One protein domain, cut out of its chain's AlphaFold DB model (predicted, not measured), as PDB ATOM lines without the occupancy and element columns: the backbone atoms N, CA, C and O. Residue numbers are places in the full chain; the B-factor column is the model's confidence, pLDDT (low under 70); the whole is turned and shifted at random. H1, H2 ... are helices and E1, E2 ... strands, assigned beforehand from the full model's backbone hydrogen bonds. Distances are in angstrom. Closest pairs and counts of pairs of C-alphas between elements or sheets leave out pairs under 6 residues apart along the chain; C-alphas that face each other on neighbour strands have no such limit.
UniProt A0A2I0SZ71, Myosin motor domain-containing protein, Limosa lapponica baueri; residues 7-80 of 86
ATOM      1  N   GLY A   7     119.934 -72.671 165.963       90.19
ATOM      2  CA  GLY A   7     121.040 -72.580 166.924       90.19
ATOM      3  C   GLY A   7     122.174 -73.572 166.633       90.19
ATOM      4  O   GLY A   7     123.353 -73.211 166.649       90.19
ATOM      5  N   SER A   8     121.839 -74.825 166.302       90.62
ATOM      6  CA  SER A   8     122.845 -75.836 165.929       90.62
ATOM      7  C   SER A   8     123.564 -75.488 164.621       90.62
ATOM      8  O   SER A   8     124.742 -75.808 164.445       90.62
ATOM      9  N   TRP A   9     122.858 -74.823 163.706       90.56
ATOM     10  CA  TRP A   9     123.398 -74.333 162.450       90.56
ATOM     11  C   TRP A   9     124.330 -73.139 162.683       90.56
ATOM     12  O   TRP A   9     125.477 -73.184 162.239       90.56
ATOM     13  N   ALA A  10     123.908 -72.152 163.475       92.38
ATOM     14  CA  ALA A  10     124.716 -70.992 163.847       92.38
ATOM     15  C   ALA A  10     126.034 -71.398 164.527       92.38
ATOM     16  O   ALA A  10     127.099 -70.893 164.176       92.38
ATOM     17  N   GLN A  11     125.990 -72.373 165.444       91.94
ATOM     18  CA  GLN A  11     127.188 -72.908 166.101       91.94
ATOM     19  C   GLN A  11     128.193 -73.497 165.109       91.94
ATOM     20  O   GLN A  11     129.385 -73.197 165.191       91.94
ATOM     21  N   LYS A  12     127.722 -74.290 164.140       92.69
ATOM     22  CA  LYS A  12     128.587 -74.810 163.072       92.69
ATOM     23  C   LYS A  12     129.183 -73.679 162.253       92.69
ATOM     24  O   LYS A  12     130.378 -73.683 161.988       92.69
ATOM     25  N   LEU A  13     128.367 -72.691 161.911       93.44
ATOM     26  CA  LEU A  13     128.783 -71.543 161.122       93.44
ATOM     27  C   LEU A  13     129.910 -70.760 161.817       93.44
ATOM     28  O   LEU A  13     130.924 -70.447 161.194       93.44
ATOM     29  N   TYR A  14     129.801 -70.547 163.132       94.62
ATOM     30  CA  TYR A  14     130.875 -69.965 163.937       94.62
ATOM     31  C   TYR A  14     132.127 -70.843 163.961       94.62
ATOM     32  O   TYR A  14     133.226 -70.343 163.725       94.62
ATOM     33  N   GLN A  15     131.979 -72.142 164.223       94.81
ATOM     34  CA  GLN A  15     133.109 -73.063 164.318       94.81
ATOM     35  C   GLN A  15     133.892 -73.160 163.003       94.81
ATOM     36  O   GLN A  15     135.114 -73.284 163.025       94.81
ATOM     37  N   THR A  16     133.205 -73.069 161.865       96.25
ATOM     38  CA  THR A  16     133.826 -73.142 160.542       96.25
ATOM     39  C   THR A  16     134.441 -71.813 160.101       96.25
ATOM     40  O   THR A  16     135.503 -71.820 159.483       96.25
ATOM     41  N   HIS A  17     133.812 -70.670 160.403       96.12
ATOM     42  CA  HIS A  17     134.155 -69.403 159.744       96.12
ATOM     43  C   HIS A  17     134.721 -68.305 160.651       96.12
ATOM     44  O   HIS A  17     135.155 -67.283 160.124       96.12
ATOM     45  N   LEU A  18     134.802 -68.486 161.976       93.94
ATOM     46  CA  LEU A  18     135.333 -67.455 162.890       93.94
ATOM     47  C   LEU A  18     136.772 -66.993 162.589       93.94
ATOM     48  O   LEU A  18     137.142 -65.897 162.996       93.94
ATOM     49  N   GLY A  19     137.577 -67.795 161.886       94.25
ATOM     50  CA  GLY A  19     138.926 -67.407 161.454       94.25
ATOM     51  C   GLY A  19     138.980 -66.548 160.182       94.25
ATOM     52  O   GLY A  19     140.055 -66.089 159.808       94.25
ATOM     53  N   SER A  20     137.855 -66.344 159.492       96.56
ATOM     54  CA  SER A  20     137.798 -65.587 158.236       96.56
ATOM     55  C   SER A  20     137.673 -64.085 158.485       96.56
ATOM     56  O   SER A  20     136.853 -63.643 159.287       96.56
ATOM     57  N   SER A  21     138.398 -63.272 157.712       96.50
ATOM     58  CA  SER A  21     138.233 -61.810 157.695       96.50
ATOM     59  C   SER A  21     136.839 -61.364 157.233       96.50
ATOM     60  O   SER A  21     136.417 -60.245 157.528       96.50
ATOM     61  N   HIS A  22     136.110 -62.238 156.533       97.00
ATOM     62  CA  HIS A  22     134.789 -61.951 155.981       97.00
ATOM     63  C   HIS A  22     133.634 -62.311 156.917       97.00
ATOM     64  O   HIS A  22     132.477 -62.065 156.575       97.00
ATOM     65  N   PHE A  23     133.922 -62.874 158.090       97.44
ATOM     66  CA  PHE A  23     132.907 -63.415 158.981       97.44
ATOM     67  C   PHE A  23     133.113 -62.955 160.425       97.44
ATOM     68  O   PHE A  23     134.231 -62.950 160.935       97.44
ATOM     69  N   GLN A  24     132.035 -62.549 161.101       95.81
ATOM     70  CA  GLN A  24     132.091 -62.106 162.497       95.81
ATOM     71  C   GLN A  24     130.905 -62.652 163.294       95.81
ATOM     72  O   GLN A  24     129.790 -62.784 162.786       95.81
ATOM     73  N   LYS A  25     131.144 -62.922 164.580       94.19
ATOM     74  CA  LYS A  25     130.089 -63.223 165.551       94.19
ATOM     75  C   LYS A  25     129.690 -61.941 166.300       94.19
ATOM     76  O   LYS A  25     130.573 -61.286 166.863       94.19
ATOM     77  N   PRO A  26     128.397 -61.572 166.339       92.19
ATOM     78  CA  PRO A  26     127.906 -60.467 167.155       92.19
ATOM     79  C   PRO A  26     128.263 -60.653 168.632       92.19
ATOM     80  O   PRO A  26     128.187 -61.750 169.177       92.19
ATOM     81  N   LYS A  27     128.620 -59.562 169.319       85.38
ATOM     82  CA  LYS A  27     129.003 -59.617 170.743       85.38
ATOM     83  C   LYS A  27     127.833 -59.923 171.684       85.38
ATOM     84  O   LYS A  27     128.062 -60.437 172.769       85.38
ATOM     85  N   ARG A  28     126.606 -59.550 171.299       81.62
ATOM     86  CA  ARG A  28     125.412 -59.607 172.166       81.62
ATOM     87  C   ARG A  28     124.376 -60.649 171.748       81.62
ATOM     88  O   ARG A  28     123.535 -60.986 172.568       81.62
ATOM     89  N   SER A  29     124.431 -61.139 170.511       79.00
ATOM     90  CA  SER A  29     123.483 -62.129 169.999       79.00
ATOM     91  C   SER A  29     124.184 -63.466 169.794       79.00
ATOM     92  O   SER A  29     125.257 -63.527 169.189       79.00
ATOM     93  N   THR A  30     123.585 -64.532 170.318       78.38
ATOM     94  CA  THR A  30     123.998 -65.916 170.051       78.38
ATOM     95  C   THR A  30     123.361 -66.485 168.790       78.38
ATOM     96  O   THR A  30     123.820 -67.521 168.313       78.38
ATOM     97  N   ASP A  31     122.362 -65.784 168.247       87.56
ATOM     98  CA  ASP A  31     121.452 -66.279 167.216       87.56
ATOM     99  C   ASP A  31     121.536 -65.408 165.956       87.56
ATOM    100  O   ASP A  31     120.574 -65.262 165.209       87.56
ATOM    101  N   ALA A  32     122.696 -64.791 165.723       94.00
ATOM    102  CA  ALA A  32     122.946 -63.961 164.553       94.00
ATOM    103  C   ALA A  32     124.396 -64.068 164.080       94.00
ATOM    104  O   ALA A  32     125.304 -64.380 164.850       94.00
ATOM    105  N   PHE A  33     124.651 -63.781 162.812       95.25
ATOM    106  CA  PHE A  33     125.997 -63.767 162.248       95.25
ATOM    107  C   PHE A  33     126.200 -62.556 161.350       95.25
ATOM    108  O   PHE A  33     125.246 -61.995 160.822       95.25
ATOM    109  N   VAL A  34     127.452 -62.140 161.179       96.50
ATOM    110  CA  VAL A  34     127.792 -60.980 160.356       96.50
ATOM    111  C   VAL A  34     128.659 -61.411 159.191       96.50
ATOM    112  O   VAL A  34     129.695 -62.051 159.381       96.50
ATOM    113  N   VAL A  35     128.266 -60.984 157.995       97.44
ATOM    114  CA  VAL A  35     129.073 -61.114 156.781       97.44
ATOM    115  C   VAL A  35     129.621 -59.741 156.408       97.44
ATOM    116  O   VAL A  35     128.894 -58.747 156.346       97.44
ATOM    117  N   CYS A  36     130.931 -59.673 156.183       97.19
ATOM    118  CA  CYS A  36     131.607 -58.463 155.723       97.19
ATOM    119  C   CYS A  36     131.601 -58.445 154.191       97.19
ATOM    120  O   CYS A  36     132.540 -58.924 153.552       97.19
ATOM    121  N   HIS A  37     130.521 -57.922 153.612       97.06
ATOM    122  CA  HIS A  37     130.387 -57.733 152.170       97.06
ATOM    123  C   HIS A  37     131.226 -56.547 151.684       97.06
ATOM    124  O   HIS A  37     131.647 -55.696 152.467       97.06
ATOM    125  N   PHE A  38     131.400 -56.446 150.362       96.38
ATOM    126  CA  PHE A  38     132.053 -55.301 149.721       96.38
ATOM    127  C   PHE A  38     131.439 -53.955 150.144       96.38
ATOM    128  O   PHE A  38     132.162 -53.013 150.449       96.38
ATOM    129  N   ALA A  39     130.106 -53.878 150.208       95.75
ATOM    130  CA  ALA A  39     129.380 -52.658 150.562       95.75
ATOM    131  C   ALA A  39     129.303 -52.391 152.078       95.75
ATOM    132  O   ALA A  39     128.746 -51.377 152.493       95.75
ATOM    133  N   GLY A  40     129.832 -53.292 152.911       94.56
ATOM    134  CA  GLY A  40     129.804 -53.161 154.363       94.56
ATOM    135  C   GLY A  40     129.384 -54.432 155.091       94.56
ATOM    136  O   GLY A  40     129.172 -55.497 154.510       94.56
ATOM    137  N   LYS A  41     129.287 -54.312 156.415       97.31
ATOM    138  CA  LYS A  41     128.897 -55.409 157.303       97.31
ATOM    139  C   LYS A  41     127.383 -55.514 157.376       97.31
ATOM    140  O   LYS A  41     126.718 -54.516 157.643       97.31
ATOM    141  N   VAL A  42     126.868 -56.725 157.211       97.06
ATOM    142  CA  VAL A  42     125.441 -57.022 157.356       97.06
ATOM    143  C   VAL A  42     125.277 -58.096 158.420       97.06
ATOM    144  O   VAL A  42     125.942 -59.130 158.362       97.06
ATOM    145  N   GLU A  43     124.426 -57.822 159.408       95.62
ATOM    146  CA  GLU A  43     124.026 -58.785 160.435       95.62
ATOM    147  C   GLU A  43     122.760 -59.520 159.989       95.62
ATOM    148  O   GLU A  43     121.772 -58.899 159.600       95.62
ATOM    149  N   TYR A  44     122.796 -60.844 160.073       95.06
ATOM    150  CA  TYR A  44     121.706 -61.745 159.733       95.06
ATOM    151  C   TYR A  44     121.243 -62.470 160.989       95.06
ATOM    152  O   TYR A  44     122.062 -63.041 161.708       95.06
ATOM    153  N   GLN A  45     119.934 -62.471 161.232       94.94
ATOM    154  CA  GLN A  45     119.335 -63.298 162.277       94.94
ATOM    155  C   GLN A  45     119.225 -64.743 161.781       94.94
ATOM    156  O   GLN A  45     118.848 -64.984 160.633       94.94
ATOM    157  N   CYS A  46     119.560 -65.695 162.647       92.31
ATOM    158  CA  CYS A  46     119.485 -67.125 162.361       92.31
ATOM    159  C   CYS A  46     118.052 -67.666 162.445       92.31
ATOM    160  O   CYS A  46     117.809 -68.771 161.980       92.31
ATOM    161  N   ASP A  47     117.114 -66.924 163.033       92.25
ATOM    162  CA  ASP A  47     115.731 -67.372 163.201       92.25
ATOM    163  C   ASP A  47     115.049 -67.682 161.853       92.25
ATOM    164  O   ASP A  47     115.002 -66.856 160.930       92.25
ATOM    165  N   GLY A  48     114.556 -68.914 161.727       87.75
ATOM    166  CA  GLY A  48     113.891 -69.431 160.536       87.75
ATOM    167  C   GLY A  48     114.823 -69.704 159.354       87.75
ATOM    168  O   GLY A  48     114.330 -69.968 158.254       87.75
ATOM    169  N   PHE A  49     116.150 -69.644 159.521       89.38
ATOM    170  CA  PHE A  49     117.098 -69.876 158.423       89.38
ATOM    171  C   PHE A  49     117.033 -71.321 157.926       89.38
ATOM    172  O   PHE A  49     117.027 -71.568 156.721       89.38
ATOM    173  N   VAL A  50     116.967 -72.294 158.840       88.06
ATOM    174  CA  VAL A  50     116.894 -73.712 158.475       88.06
ATOM    175  C   VAL A  50     115.545 -74.035 157.848       88.06
ATOM    176  O   VAL A  50     115.505 -74.730 156.839       88.06
ATOM    177  N   GLU A  51     114.448 -73.529 158.412       85.06
ATOM    178  CA  GLU A  51     113.101 -73.783 157.895       85.06
ATOM    179  C   GLU A  51     112.905 -73.206 156.490       85.06
ATOM    180  O   GLU A  51     112.489 -73.940 155.595       85.06
ATOM    181  N   LYS A  52     113.277 -71.938 156.266       84.44
ATOM    182  CA  LYS A  52     113.162 -71.293 154.948       84.44
ATOM    183  C   LYS A  52     113.968 -72.018 153.871       84.44
ATOM    184  O   LYS A  52     113.521 -72.076 152.737       84.44
ATOM    185  N   ASN A  53     115.105 -72.612 154.232       85.75
ATOM    186  CA  ASN A  53     115.950 -73.378 153.309       85.75
ATOM    187  C   ASN A  53     115.552 -74.861 153.175       85.75
ATOM    188  O   ASN A  53     116.200 -75.598 152.432       85.75
ATOM    189  N   ARG A  54     114.529 -75.354 153.896       84.50
ATOM    190  CA  ARG A  54     114.035 -76.728 153.687       84.50
ATOM    191  C   ARG A  54     113.319 -76.881 152.351       84.50
ATOM    192  O   ARG A  54     113.207 -78.019 151.897       84.50
ATOM    193  N   ASP A  55     112.799 -75.785 151.783       75.44
ATOM    194  CA  ASP A  55     112.090 -75.729 150.492       75.44
ATOM    195  C   ASP A  55     111.108 -76.899 150.285       75.44
ATOM    196  O   ASP A  55     110.927 -77.432 149.190       75.44
ATOM    197  N   THR A  56     110.486 -77.357 151.375       75.00
ATOM    198  CA  THR A  56     109.647 -78.553 151.349       75.00
ATOM    199  C   THR A  56     108.262 -78.157 150.879       75.00
ATOM    200  O   THR A  56     107.548 -77.430 151.568       75.00
ATOM    201  N   VAL A  57     107.869 -78.654 149.709       76.25
ATOM    202  CA  VAL A  57     106.510 -78.491 149.195       76.25
ATOM    203  C   VAL A  57     105.642 -79.633 149.741       76.25
ATOM    204  O   VAL A  57     105.947 -80.795 149.463       76.25
ATOM    205  N   PRO A  58     104.564 -79.347 150.493       80.81
ATOM    206  CA  PRO A  58     103.648 -80.379 150.971       80.81
ATOM    207  C   PRO A  58     103.014 -81.166 149.815       80.81
ATOM    208  O   PRO A  58     102.465 -80.575 148.881       80.81
ATOM    209  N   GLU A  59     103.031 -82.500 149.894       81.88
ATOM    210  CA  GLU A  59     102.469 -83.364 148.843       81.88
ATOM    211  C   GLU A  59     100.969 -83.145 148.626       81.88
ATOM    212  O   GLU A  59     100.497 -83.226 147.493       81.88
ATOM    213  N   GLU A  60     100.220 -82.806 149.676       83.81
ATOM    214  CA  GLU A  60      98.792 -82.491 149.577       83.81
ATOM    215  C   GLU A  60      98.533 -81.295 148.650       83.81
ATOM    216  O   GLU A  60      97.655 -81.351 147.787       83.81
ATOM    217  N   LEU A  61      99.350 -80.240 148.757       82.25
ATOM    218  CA  LEU A  61      99.244 -79.059 147.898       82.25
ATOM    219  C   LEU A  61      99.583 -79.400 146.442       82.25
ATOM    220  O   LEU A  61      98.911 -78.933 145.520       82.25
ATOM    221  N   VAL A  62     100.575 -80.268 146.220       83.00
ATOM    222  CA  VAL A  62     100.890 -80.799 144.884       83.00
ATOM    223  C   VAL A  62      99.719 -81.623 144.337       83.00
ATOM    224  O   VAL A  62      99.360 -81.481 143.166       83.00
ATOM    225  N   GLY A  63      99.102 -82.462 145.170       82.12
ATOM    226  CA  GLY A  63      97.933 -83.269 144.824       82.12
ATOM    227  C   GLY A  63      96.734 -82.414 144.417       82.12
ATOM    228  O   GLY A  63      96.138 -82.652 143.366       82.12
ATOM    229  N   LEU A  64      96.437 -81.365 145.186       83.62
ATOM    230  CA  LEU A  64      95.367 -80.412 144.890       83.62
ATOM    231  C   LEU A  64      95.607 -79.696 143.554       83.62
ATOM    232  O   LEU A  64      94.702 -79.615 142.721       83.62
ATOM    233  N   LEU A  65      96.837 -79.235 143.305       82.38
ATOM    234  CA  LEU A  65      97.200 -78.597 142.036       82.38
ATOM    235  C   LEU A  65      97.053 -79.549 140.842       82.38
ATOM    236  O   LEU A  65      96.587 -79.126 139.784       82.38
ATOM    237  N   ARG A  66      97.400 -80.835 141.003       78.12
ATOM    238  CA  ARG A  66      97.214 -81.869 139.967       78.12
ATOM    239  C   ARG A  66      95.740 -82.176 139.691       78.12
ATOM    240  O   ARG A  66      95.401 -82.484 138.554       78.12
ATOM    241  N   ALA A  67      94.880 -82.099 140.705       83.12
ATOM    242  CA  ALA A  67      93.449 -82.375 140.584       83.12
ATOM    243  C   ALA A  67      92.644 -81.214 139.963       83.12
ATOM    244  O   ALA A  67      91.481 -81.394 139.590       83.12
ATOM    245  N   SER A  68      93.238 -80.022 139.843       79.81
ATOM    246  CA  SER A  68      92.572 -78.853 139.266       79.81
ATOM    247  C   SER A  68      92.278 -79.033 137.771       79.81
ATOM    248  O   SER A  68      93.144 -79.413 136.986       79.81
ATOM    249  N   LYS A  69      91.046 -78.707 137.357       76.00
ATOM    250  CA  LYS A  69      90.597 -78.749 135.948       76.00
ATOM    251  C   LYS A  69      90.967 -77.493 135.152       76.00
ATOM    252  O   LYS A  69      90.764 -77.447 133.939       76.00
ATOM    253  N   VAL A  70      91.490 -76.463 135.819       76.75
ATOM    254  CA  VAL A  70      92.045 -75.279 135.155       76.75
ATOM    255  C   VAL A  70      93.361 -75.703 134.510       76.75
ATOM    256  O   VAL A  70      94.175 -76.336 135.177       76.75
ATOM    257  N   ARG A  71      93.585 -75.382 133.224       61.81
ATOM    258  CA  ARG A  71      94.841 -75.684 132.514       61.81
ATOM    259  C   ARG A  71      96.002 -74.981 133.223       61.81
ATOM    260  O   ARG A  71      96.359 -73.854 132.902       61.81
ATOM    261  N   ALA A  72      96.573 -75.653 134.212       57.84
ATOM    262  CA  ALA A  72      97.637 -75.130 135.031       57.84
ATOM    263  C   ALA A  72      98.947 -75.258 134.251       57.84
ATOM    264  O   ALA A  72      99.630 -76.276 134.305       57.84
ATOM    265  N   THR A  73      99.340 -74.193 133.553       56.94
ATOM    266  CA  THR A  73     100.715 -73.997 133.057       56.94
ATOM    267  C   THR A  73     101.755 -74.104 134.191       56.94
ATOM    268  O   THR A  73     102.939 -74.301 133.932       56.94
ATOM    269  N   LEU A  74     101.295 -74.027 135.447       55.25
ATOM    270  CA  LEU A  74     102.041 -74.163 136.699       55.25
ATOM    271  C   LEU A  74     102.672 -75.551 136.910       55.25
ATOM    272  O   LEU A  74     103.718 -75.637 137.549       55.25
ATOM    273  N   SER A  75     102.108 -76.629 136.349       52.91
ATOM    274  CA  SER A  75     102.638 -77.990 136.554       52.91
ATOM    275  C   SER A  75     104.030 -78.201 135.940       52.91
ATOM    276  O   SER A  75     104.808 -78.999 136.457       52.91
ATOM    277  N   ARG A  76     104.390 -77.436 134.898       52.88
ATOM    278  CA  ARG A  76     105.737 -77.457 134.294       52.88
ATOM    279  C   ARG A  76     106.801 -76.730 135.122       52.88
ATOM    280  O   ARG A  76     107.976 -77.019 134.935       52.88
ATOM    281  N   GLY A  77     106.414 -75.805 136.004       54.62
ATOM    282  CA  GLY A  77     107.344 -75.041 136.848       54.62
ATOM    283  C   GLY A  77     107.502 -75.606 138.261       54.62
ATOM    284  O   GLY A  77     108.607 -75.631 138.788       54.62
ATOM    285  N   PHE A  78     106.413 -76.109 138.852       54.59
ATOM    286  CA  PHE A  78     106.385 -76.555 140.252       54.59
ATOM    287  C   PHE A  78     106.986 -77.945 140.492       54.59
ATOM    288  O   PHE A  78     107.459 -78.225 141.585       54.59
ATOM    289  N   VAL A  79     106.969 -78.830 139.490       52.16
ATOM    290  CA  VAL A  79     107.445 -80.219 139.651       52.16
ATOM    291  C   VAL A  79     108.964 -80.339 139.425       52.16
ATOM    292  O   VAL A  79     109.553 -81.365 139.746       52.16
ATOM    293  N   GLY A  80     109.611 -79.298 138.881       47.53
ATOM    294  CA  GLY A  80     110.976 -79.380 138.345       47.53
ATOM    295  C   GLY A  80     112.052 -78.549 139.042       47.53
ATOM    296  O   GLY A  80     113.200 -78.617 138.615       47.53
TER     297      GLY A  80
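What this domain is: This is residues 7 to 80 of the 86 residues of the protein "Myosin motor domain-containing protein" of Limosa lapponica baueri (UniProt A0A2I0SZ71). The chain is drawn out between two small groups that stand well away from each other: at one end a two-strand hairpin, E1 and E2, with helix H1 near E1 and a long loop, and at the other end helices H3 and H4 near each other. Between them a thin run of chain passes through the short helix H2, and its residues 51 to 56 stand free. The printed part has 74 residues, with four named helices and two named strands in the order H1, E1, E2, H2, H3, H4; the sheet, E1 - E2, is antiparallel and the class is mixed, helices and strands. The whole is extended, with a radius of gyration of the C-alphas of 19.3 A, and spans 55 by 27 by 19 A, only just a rod.

How they stand to each other: Start at H1, residues 7 to 17, and look across to E1, residues 32 to 37: their closest C-alphas are those of Ala 10 and Ala 32, 7.3 A apart. In the long link between them, residues 23 to 24 pair with residues 34 to 35 of E1, antiparallel. E1 and E2, residues 40 to 45, form a hairpin, antiparallel at 156 degrees between their directions; look for N 33 and O 44 at 2.9 A and N 42 and O 35 at 3.0 A, within hydrogen-bond range. H1 and E2 are apart. Next comes H2, residues 49 to 52, close to H1 but not clearly touching, with the closest C-alphas, those of Trp 9 and Val 50, 7.6 A apart. H3, residues 59 to 67, is apart from H1, E1, E2 and H2. H4, residues 75 to 78, is close to H3 but not clearly touching, with the closest C-alphas, those of Arg 66 and Ser 75, 7.5 A apart. In H1 and H3 every O i to N i+4 pair is within hydrogen-bond range; H2 and H4 are too short for such a pair.

Where its parts are: Find C-alpha 7 at (121.040, -72.580, 166.924); from there H1 runs 15.3 A to His 17. E1 covers 15.7 A and E2 16.6 A, ending at C-alpha 45 at (119.335, -63.298, 162.277). H2 measures 5.4 A, H3 12.3 A and H4 5.5 A, with C-alpha 78 at (106.385, -76.555, 140.252).

The domain as a whole: The C-alphas of Gly 19 and Lys 69, the two farthest apart, are 55.8 A apart. The printed part has no cut. The link from H1 to E1, 14 residues, is long. Residues 67 to 73, of which 67 belongs to H3, stand free. The mean pLDDT of the printed part is 84.5; look for values under 70 at residues 71 to 80.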